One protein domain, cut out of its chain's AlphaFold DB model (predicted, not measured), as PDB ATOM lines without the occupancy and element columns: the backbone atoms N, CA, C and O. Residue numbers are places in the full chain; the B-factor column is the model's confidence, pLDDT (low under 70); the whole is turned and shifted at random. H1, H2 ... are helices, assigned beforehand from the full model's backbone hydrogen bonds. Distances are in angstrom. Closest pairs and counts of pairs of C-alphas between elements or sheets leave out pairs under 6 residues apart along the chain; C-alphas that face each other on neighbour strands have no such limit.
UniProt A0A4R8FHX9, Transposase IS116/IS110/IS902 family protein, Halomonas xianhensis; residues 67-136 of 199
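Overview. This is residues 67 to 136 of the 199 residues of the protein "Transposase IS116/IS110/IS902 family protein" of Halomonas xianhensis (UniProt A0A4R8FHX9). The longest helix, H1, packs on H2, which packs on H3 in turn, and a wide loop, residues 79 to 103, swings round the outside between H1 and H2. The printed part has 70 residues with three named helices, H1, H2, H3 along the chain, and no named strand; the class is all helix, with 32 residues in named elements, under half. It is compact, radius of gyration of the C-alphas 11.6 A, spanning 30 by 28 by 22 A.

Along the chain. H1, residues 67 to 78, is 16.5 A long and begins at C-alpha 67 (366.230, 438.692, 312.649). H2 is residues 104 to 112. H3, residues 124 to 134, is 15.2 A long and ends at C-alpha 134 (387.495, 440.532, 315.747).

Arrangement. H1 and H2 touch, closest at the C-alphas of Ala 77 and Val 111, 4.9 A, and run the same way at 37 degrees, only just a steep tilt. H2 and H3 touch, closest at the C-alphas of Arg 105 and Ser 124, 5.4 A, and run the same way at 36 degrees, only just steep. H1 and H3 are apart. In H1, H2 and H3 every O i to N i+4 pair is within hydrogen-bond range.

Size, cuts and confidence. The C-alphas farthest apart, Thr 81 and Pro 97, are 31.2 A apart. The printed part has no cut; both links are long. Residues 93 to 101 are under 70 in pLDDT.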
ATOM      1  N   GLN A  67     366.886 439.323 311.494       90.44
ATOM      2  CA  GLN A  67     366.230 438.692 312.649       90.44
ATOM      3  C   GLN A  67     367.142 437.670 313.346       90.44
ATOM      4  O   GLN A  67     367.208 437.624 314.574       90.44
ATOM      5  N   HIS A  68     367.894 436.870 312.584       92.81
ATOM      6  CA  HIS A  68     368.863 435.928 313.155       92.81
ATOM      7  C   HIS A  68     370.036 436.629 313.855       92.81
ATOM      8  O   HIS A  68     370.488 436.172 314.912       92.81
ATOM      9  N   ILE A  69     370.515 437.741 313.288       90.00
ATOM     10  CA  ILE A  69     371.543 438.591 313.900       90.00
ATOM     11  C   ILE A  69     371.017 439.165 315.215       90.00
ATOM     12  O   ILE A  69     371.670 439.016 316.245       90.00
ATOM     13  N   GLU A  70     369.818 439.750 315.208       90.69
ATOM     14  CA  GLU A  70     369.179 440.307 316.402       90.69
ATOM     15  C   GLU A  70     369.047 439.254 317.512       90.69
ATOM     16  O   GLU A  70     369.518 439.467 318.629       90.69
ATOM     17  N   ALA A  71     368.510 438.072 317.197       91.81
ATOM     18  CA  ALA A  71     368.381 436.979 318.161       91.81
ATOM     19  C   ALA A  71     369.740 436.524 318.724       91.81
ATOM     20  O   ALA A  71     369.862 436.184 319.904       91.81
ATOM     21  N   SER A  72     370.788 436.521 317.900       91.88
ATOM     22  CA  SER A  72     372.142 436.168 318.337       91.88
ATOM     23  C   SER A  72     372.742 437.236 319.249       91.88
ATOM     24  O   SER A  72     373.310 436.899 320.287       91.88
ATOM     25  N   LEU A  73     372.533 438.515 318.933       90.25
ATOM     26  CA  LEU A  73     372.956 439.633 319.770       90.25
ATOM     27  C   LEU A  73     372.226 439.658 321.118       90.25
ATOM     28  O   LEU A  73     372.865 439.866 322.146       90.25
ATOM     29  N   VAL A  74     370.921 439.370 321.145       90.50
ATOM     30  CA  VAL A  74     370.146 439.247 322.392       90.50
ATOM     31  C   VAL A  74     370.694 438.122 323.271       90.50
ATOM     32  O   VAL A  74     370.901 438.330 324.467       90.50
ATOM     33  N   ARG A  75     370.994 436.949 322.695       92.00
ATOM     34  CA  ARG A  75     371.605 435.831 323.437       92.00
ATOM     35  C   ARG A  75     372.973 436.199 324.011       92.00
ATOM     36  O   ARG A  75     373.230 435.930 325.182       92.00
ATOM     37  N   LEU A  76     373.826 436.853 323.221       89.94
ATOM     38  CA  LEU A  76     375.137 437.327 323.680       89.94
ATOM     39  C   LEU A  76     375.012 438.359 324.805       89.94
ATOM     40  O   LEU A  76     375.752 438.300 325.784       89.94
ATOM     41  N   ALA A  77     374.058 439.283 324.691       90.12
ATOM     42  CA  ALA A  77     373.805 440.305 325.698       90.12
ATOM     43  C   ALA A  77     373.231 439.728 327.004       90.12
ATOM     44  O   ALA A  77     373.495 440.267 328.078       90.12
ATOM     45  N   ALA A  78     372.455 438.642 326.929       89.50
ATOM     46  CA  ALA A  78     371.915 437.945 328.096       89.50
ATOM     47  C   ALA A  78     373.002 437.223 328.907       89.50
ATOM     48  O   ALA A  78     372.908 437.161 330.128       89.50
ATOM     49  N   ALA A  79     374.053 436.733 328.245       87.62
ATOM     50  CA  ALA A  79     375.198 436.095 328.895       87.62
ATOM     51  C   ALA A  79     376.163 437.091 329.572       87.62
ATOM     52  O   ALA A  79     377.174 436.673 330.134       87.62
ATOM     53  N   ARG A  80     375.892 438.401 329.500       86.12
ATOM     54  CA  ARG A  80     376.768 439.454 330.026       86.12
ATOM     55  C   ARG A  80     376.089 440.303 331.092       86.12
ATOM     56  O   ARG A  80     374.875 440.510 331.086       86.12
ATOM     57  N   THR A  81     376.908 440.806 332.008       82.69
ATOM     58  CA  THR A  81     376.492 441.752 333.042       82.69
ATOM     59  C   THR A  81     376.168 443.102 332.418       82.69
ATOM     60  O   THR A  81     376.825 443.536 331.472       82.69
ATOM     61  N   VAL A  82     375.153 443.778 332.952       82.25
ATOM     62  CA  VAL A  82     374.790 445.125 332.499       82.25
ATOM     63  C   VAL A  82     375.941 446.085 332.832       82.25
ATOM     64  O   VAL A  82     376.417 446.054 333.968       82.25
ATOM     65  N   PRO A  83     376.405 446.913 331.877       84.38
ATOM     66  CA  PRO A  83     377.399 447.942 332.166       84.38
ATOM     67  C   PRO A  83     376.892 448.900 333.251       84.38
ATOM     68  O   PRO A  83     375.745 449.336 333.205       84.38
ATOM     69  N   GLU A  84     377.747 449.228 334.220       81.19
ATOM     70  CA  GLU A  84     377.403 450.137 335.326       81.19
ATOM     71  C   GLU A  84     377.264 451.591 334.852       81.19
ATOM     72  O   GLU A  84     376.422 452.346 335.336       81.19
ATOM     73  N   ALA A  85     378.066 451.977 333.857       86.81
ATOM     74  CA  ALA A  85     377.968 453.285 333.239       86.81
ATOM     75  C   ALA A  85     376.741 453.366 332.307       86.81
ATOM     76  O   ALA A  85     376.425 452.407 331.597       86.81
ATOM     77  N   PRO A  86     376.043 454.513 332.264       88.12
ATOM     78  CA  PRO A  86     374.972 454.723 331.303       88.12
ATOM     79  C   PRO A  86     375.533 454.842 329.882       88.12
ATOM     80  O   PRO A  86     376.644 455.336 329.669       88.12
ATOM     81  N   LEU A  87     374.722 454.454 328.891       87.94
ATOM     82  CA  LEU A  87     375.073 454.623 327.483       87.94
ATOM     83  C   LEU A  87     375.324 456.118 327.188       87.94
ATOM     84  O   LEU A  87     374.420 456.932 327.403       87.94
ATOM     85  N   PRO A  88     376.506 456.499 326.665       88.25
ATOM     86  CA  PRO A  88     376.812 457.892 326.361       88.25
ATOM     87  C   PRO A  88     375.837 458.500 325.346       88.25
ATOM     88  O   PRO A  88     375.184 457.798 324.569       88.25
ATOM     89  N   VAL A  89     375.768 459.829 325.281       87.19
ATOM     90  CA  VAL A  89     374.981 460.511 324.242       87.19
ATOM     91  C   VAL A  89     375.594 460.203 322.863       87.19
ATOM     92  O   VAL A  89     376.817 460.266 322.713       87.19
ATOM     93  N   PRO A  90     374.793 459.828 321.845       83.62
ATOM     94  CA  PRO A  90     375.333 459.548 320.520       83.62
ATOM     95  C   PRO A  90     375.981 460.795 319.913       83.62
ATOM     96  O   PRO A  90     375.364 461.856 319.821       83.62
ATOM     97  N   ARG A  91     377.228 460.640 319.462       78.44
ATOM     98  CA  ARG A  91     378.058 461.728 318.927       78.44
ATOM     99  C   ARG A  91     377.555 462.266 317.583       78.44
ATOM    100  O   ARG A  91     377.684 463.455 317.300       78.44
ATOM    101  N   HIS A  92     376.947 461.406 316.764       72.50
ATOM    102  CA  HIS A  92     376.358 461.778 315.480       72.50
ATOM    103  C   HIS A  92     374.888 461.364 315.420       72.50
ATOM    104  O   HIS A  92     374.543 460.199 315.588       72.50
ATOM    105  N   ARG A  93     374.014 462.333 315.131       62.69
ATOM    106  CA  ARG A  93     372.553 462.146 315.084       62.69
ATOM    107  C   ARG A  93     372.041 461.609 313.742       62.69
ATOM    108  O   ARG A  93     370.834 461.477 313.564       62.69
ATOM    109  N   LYS A  94     372.920 461.347 312.768       59.94
ATOM    110  CA  LYS A  94     372.475 460.885 311.450       59.94
ATOM    111  C   LYS A  94     372.014 459.435 311.542       59.94
ATOM    112  O   LYS A  94     372.817 458.511 311.558       59.94
ATOM    113  N   LEU A  95     370.696 459.284 311.595       54.75
ATOM    114  CA  LEU A  95     370.000 458.031 311.374       54.75
ATOM    115  C   LEU A  95     370.340 457.565 309.954       54.75
ATOM    116  O   LEU A  95     370.050 458.274 308.988       54.75
ATOM    117  N   ASN A  96     370.988 456.409 309.816       56.00
ATOM    118  CA  ASN A  96     371.077 455.777 308.506       56.00
ATOM    119  C   ASN A  96     369.642 455.443 308.065       56.00
ATOM    120  O   ASN A  96     368.932 454.792 308.825       56.00
ATOM    121  N   PRO A  97     369.187 455.854 306.868       51.97
ATOM    122  CA  PRO A  97     367.854 455.494 306.376       51.97
ATOM    123  C   PRO A  97     367.663 453.978 306.225       51.97
ATOM    124  O   PRO A  97     366.542 453.487 306.220       51.97
ATOM    125  N   SER A  98     368.773 453.244 306.118       52.59
ATOM    126  CA  SER A  98     368.867 451.785 306.127       52.59
ATOM    127  C   SER A  98     369.166 451.203 307.513       52.59
ATOM    128  O   SER A  98     369.602 450.055 307.605       52.59
ATOM    129  N   ALA A  99     369.008 451.983 308.590       54.28
ATOM    130  CA  ALA A  99     369.149 451.472 309.945       54.28
ATOM    131  C   ALA A  99     368.216 450.267 310.100       54.28
ATOM    132  O   ALA A  99     367.015 450.365 309.849       54.28
ATOM    133  N   GLN A 100     368.805 449.121 310.448       58.66
ATOM    134  CA  GLN A 100     368.064 447.910 310.779       58.66
ATOM    135  C   GLN A 100     366.986 448.252 311.819       58.66
ATOM    136  O   GLN A 100     367.148 449.181 312.609       58.66
ATOM    137  N   ALA A 101     365.882 447.508 311.812       62.62
ATOM    138  CA  ALA A 101     364.697 447.820 312.610       62.62
ATOM    139  C   ALA A 101     364.914 447.797 314.143       62.62
ATOM    140  O   ALA A 101     364.005 448.179 314.875       62.62
ATOM    141  N   PHE A 102     366.087 447.371 314.628       75.56
ATOM    142  CA  PHE A 102     366.380 447.164 316.046       75.56
ATOM    143  C   PHE A 102     367.588 447.982 316.539       75.56
ATOM    144  O   PHE A 102     368.467 448.379 315.767       75.56
ATOM    145  N   ASP A 103     367.646 448.237 317.850       84.94
ATOM    146  CA  ASP A 103     368.688 449.054 318.488       84.94
ATOM    147  C   ASP A 103     370.024 448.304 318.631       84.94
ATOM    148  O   ASP A 103     370.407 447.835 319.704       84.94
ATOM    149  N   ILE A 104     370.778 448.219 317.531       87.75
ATOM    150  CA  ILE A 104     372.124 447.623 317.514       87.75
ATOM    151  C   ILE A 104     373.036 448.299 318.547       87.75
ATOM    152  O   ILE A 104     373.822 447.630 319.208       87.75
ATOM    153  N   ARG A 105     372.966 449.630 318.685       89.19
ATOM    154  CA  ARG A 105     373.903 450.393 319.523       89.19
ATOM    155  C   ARG A 105     373.744 450.026 320.993       89.19
ATOM    156  O   ARG A 105     374.744 449.741 321.649       89.19
ATOM    157  N   GLY A 106     372.511 450.015 321.494       89.25
ATOM    158  CA  GLY A 106     372.223 449.622 322.870       89.25
ATOM    159  C   GLY A 106     372.636 448.178 323.153       89.25
ATOM    160  O   GLY A 106     373.294 447.909 324.160       89.25
ATOM    161  N   VAL A 107     372.331 447.254 322.236       90.50
ATOM    162  CA  VAL A 107     372.694 445.840 322.409       90.50
ATOM    163  C   VAL A 107     374.211 445.645 322.381       90.50
ATOM    164  O   VAL A 107     374.752 444.978 323.260       90.50
ATOM    165  N   LEU A 108     374.924 446.280 321.447       91.00
ATOM    166  CA  LEU A 108     376.387 446.223 321.397       91.00
ATOM    167  C   LEU A 108     377.037 446.830 322.636       91.00
ATOM    168  O   LEU A 108     378.024 446.283 323.116       91.00
ATOM    169  N   TYR A 109     376.490 447.914 323.185       91.50
ATOM    170  CA  TYR A 109     376.997 448.483 324.430       91.50
ATOM    171  C   TYR A 109     376.872 447.503 325.595       91.50
ATOM    172  O   TYR A 109     377.818 447.334 326.358       91.50
ATOM    173  N   ARG A 110     375.747 446.787 325.689       90.44
ATOM    174  CA  ARG A 110     375.567 445.730 326.689       90.44
ATOM    175  C   ARG A 110     376.529 444.562 326.481       90.44
ATOM    176  O   ARG A 110     376.988 443.973 327.453       90.44
ATOM    177  N   VAL A 111     376.833 444.225 325.230       89.94
ATOM    178  CA  VAL A 111     377.768 443.143 324.919       89.94
ATOM    179  C   VAL A 111     379.209 443.566 325.214       89.94
ATOM    180  O   VAL A 111     379.910 442.865 325.926       89.94
ATOM    181  N   VAL A 112     379.682 444.696 324.697       90.19
ATOM    182  CA  VAL A 112     381.100 445.102 324.763       90.19
ATOM    183  C   VAL A 112     381.443 445.842 326.060       90.19
ATOM    184  O   VAL A 112     382.589 445.815 326.494       90.19
ATOM    185  N   GLY A 113     380.479 446.535 326.669       89.00
ATOM    186  CA  GLY A 113     380.686 447.441 327.806       89.00
ATOM    187  C   GLY A 113     381.206 448.830 327.421       89.00
ATOM    188  O   GLY A 113     381.205 449.738 328.249       89.00
ATOM    189  N   THR A 114     381.614 449.026 326.164       89.38
ATOM    190  CA  THR A 114     382.108 450.304 325.628       89.38
ATOM    191  C   THR A 114     381.347 450.673 324.360       89.38
ATOM    192  O   THR A 114     381.099 449.824 323.505       89.38
ATOM    193  N   ASP A 115     380.985 451.948 324.216       90.62
ATOM    194  CA  ASP A 115     380.296 452.440 323.023       90.62
ATOM    195  C   ASP A 115     381.293 452.797 321.909       90.62
ATOM    196  O   ASP A 115     381.843 453.899 321.864       90.62
ATOM    197  N   LEU A 116     381.489 451.868 320.969       89.06
ATOM    198  CA  LEU A 116     382.360 452.066 319.804       89.06
ATOM    199  C   LEU A 116     381.885 453.196 318.878       89.06
ATOM    200  O   LEU A 116     382.692 453.757 318.142       89.06
ATOM    201  N   THR A 117     380.604 453.579 318.929       89.00
ATOM    202  CA  THR A 117     380.063 454.660 318.085       89.00
ATOM    203  C   THR A 117     380.524 456.058 318.511       89.00
ATOM    204  O   THR A 117     380.279 457.043 317.813       89.00
ATOM    205  N   GLN A 118     381.234 456.163 319.640       90.06
ATOM    206  CA  GLN A 118     381.910 457.396 320.058       90.06
ATOM    207  C   GLN A 118     383.158 457.703 319.218       90.06
ATOM    208  O   GLN A 118     383.614 458.855 319.176       90.06
ATOM    209  N   LEU A 119     383.702 456.695 318.528       87.38
ATOM    210  CA  LEU A 119     384.799 456.862 317.587       87.38
ATOM    211  C   LEU A 119     384.284 457.503 316.295       87.38
ATOM    212  O   LEU A 119     383.288 457.082 315.706       87.38
ATOM    213  N   SER A 120     384.983 458.547 315.846       83.81
ATOM    214  CA  SER A 120     384.642 459.237 314.601       83.81
ATOM    215  C   SER A 120     384.710 458.264 313.423       83.81
ATOM    216  O   SER A 120     385.702 457.562 313.258       83.81
ATOM    217  N   GLY A 121     383.662 458.238 312.597       81.69
ATOM    218  CA  GLY A 121     383.571 457.338 311.443       81.69
ATOM    219  C   GLY A 121     383.038 455.935 311.751       81.69
ATOM    220  O   GLY A 121     382.808 455.174 310.813       81.69
ATOM    221  N   ILE A 122     382.766 455.594 313.019       86.38
ATOM    222  CA  ILE A 122     382.188 454.297 313.395       86.38
ATOM    223  C   ILE A 122     380.695 454.443 313.698       86.38
ATOM    224  O   ILE A 122     380.287 454.999 314.712       86.38
ATOM    225  N   GLY A 123     379.859 453.915 312.802       86.69
ATOM    226  CA  GLY A 123     378.423 453.736 313.044       86.69
ATOM    227  C   GLY A 123     378.107 452.372 313.666       86.69
ATOM    228  O   GLY A 123     378.934 451.464 313.624       86.69
ATOM    229  N   SER A 124     376.886 452.186 314.174       87.25
ATOM    230  CA  SER A 124     376.468 450.948 314.860       87.25
ATOM    231  C   SER A 124     376.659 449.682 314.016       87.25
ATOM    232  O   SER A 124     377.087 448.659 314.535       87.25
ATOM    233  N   TYR A 125     376.401 449.753 312.705       85.25
ATOM    234  CA  TYR A 125     376.606 448.618 311.799       85.25
ATOM    235  C   TYR A 125     378.091 448.296 311.579       85.25
ATOM    236  O   TYR A 125     378.474 447.132 311.516       85.25
ATOM    237  N   LEU A 126     378.943 449.323 311.494       86.94
ATOM    238  CA  LEU A 126     380.385 449.108 311.379       86.94
ATOM    239  C   LEU A 126     380.957 448.547 312.686       86.94
ATOM    240  O   LEU A 126     381.796 447.658 312.637       86.94
ATOM    241  N   ALA A 127     380.462 449.014 313.835       89.75
ATOM    242  CA  ALA A 127     380.794 448.446 315.137       89.75
ATOM    243  C   ALA A 127     380.377 446.969 315.235       89.75
ATOM    244  O   ALA A 127     381.171 446.150 315.680       89.75
ATOM    245  N   LEU A 128     379.170 446.621 314.767       90.00
ATOM    246  CA  LEU A 128     378.704 445.234 314.706       90.00
ATOM    247  C   LEU A 128     379.640 444.372 313.855       90.00
ATOM    248  O   LEU A 128     380.106 443.345 314.332       90.00
ATOM    249  N   LYS A 129     379.959 444.818 312.635       88.50
ATOM    250  CA  LYS A 129     380.891 444.111 311.748       88.50
ATOM    251  C   LYS A 129     382.275 443.961 312.384       88.50
ATOM    252  O   LYS A 129     382.862 442.895 312.311       88.50
ATOM    253  N   LEU A 130     382.792 445.006 313.029       88.81
ATOM    254  CA  LEU A 130     384.091 444.934 313.697       88.81
ATOM    255  C   LEU A 130     384.103 443.846 314.778       88.81
ATOM    256  O   LEU A 130     385.068 443.099 314.882       88.81
ATOM    257  N   ILE A 131     383.029 443.750 315.562       89.56
ATOM    258  CA  ILE A 131     382.884 442.738 316.612       89.56
ATOM    259  C   ILE A 131     382.707 441.337 316.021       89.56
ATOM    260  O   ILE A 131     383.231 440.384 316.591       89.56
ATOM    261  N   ASP A 132     382.001 441.211 314.900       88.38
ATOM    262  CA  ASP A 132     381.830 439.947 314.175       88.38
ATOM    263  C   ASP A 132     383.179 439.401 313.674       88.38
ATOM    264  O   ASP A 132     383.497 438.234 313.882       88.38
ATOM    265  N   GLU A 133     384.029 440.274 313.127       89.88
ATOM    266  CA  GLU A 133     385.351 439.904 312.604       89.88
ATOM    267  C   GLU A 133     386.400 439.691 313.709       89.88
ATOM    268  O   GLU A 133     387.169 438.730 313.685       89.88
ATOM    269  N   CYS A 134     386.466 440.589 314.700       88.25
ATOM    270  CA  CYS A 134     387.495 440.532 315.747       88.25
ATOM    271  C   CYS A 134     387.128 439.555 316.874       88.25
ATOM    272  O   CYS A 134     387.999 439.053 317.591       88.25
ATOM    273  N   GLY A 135     385.833 439.312 317.068       87.50
ATOM    274  CA  GLY A 135     385.293 438.765 318.299       87.50
ATOM    275  C   GLY A 135     385.342 439.767 319.459       87.50
ATOM    276  O   GLY A 135     385.721 440.930 319.327       87.50
ATOM    277  N   LEU A 136     384.944 439.290 320.638       85.88
ATOM    278  CA  LEU A 136     384.903 440.088 321.872       85.88
ATOM    279  C   LEU A 136     386.146 439.913 322.750       85.88
ATOM    280  O   LEU A 136     386.277 440.585 323.771       85.88
TER     281      LEU A 136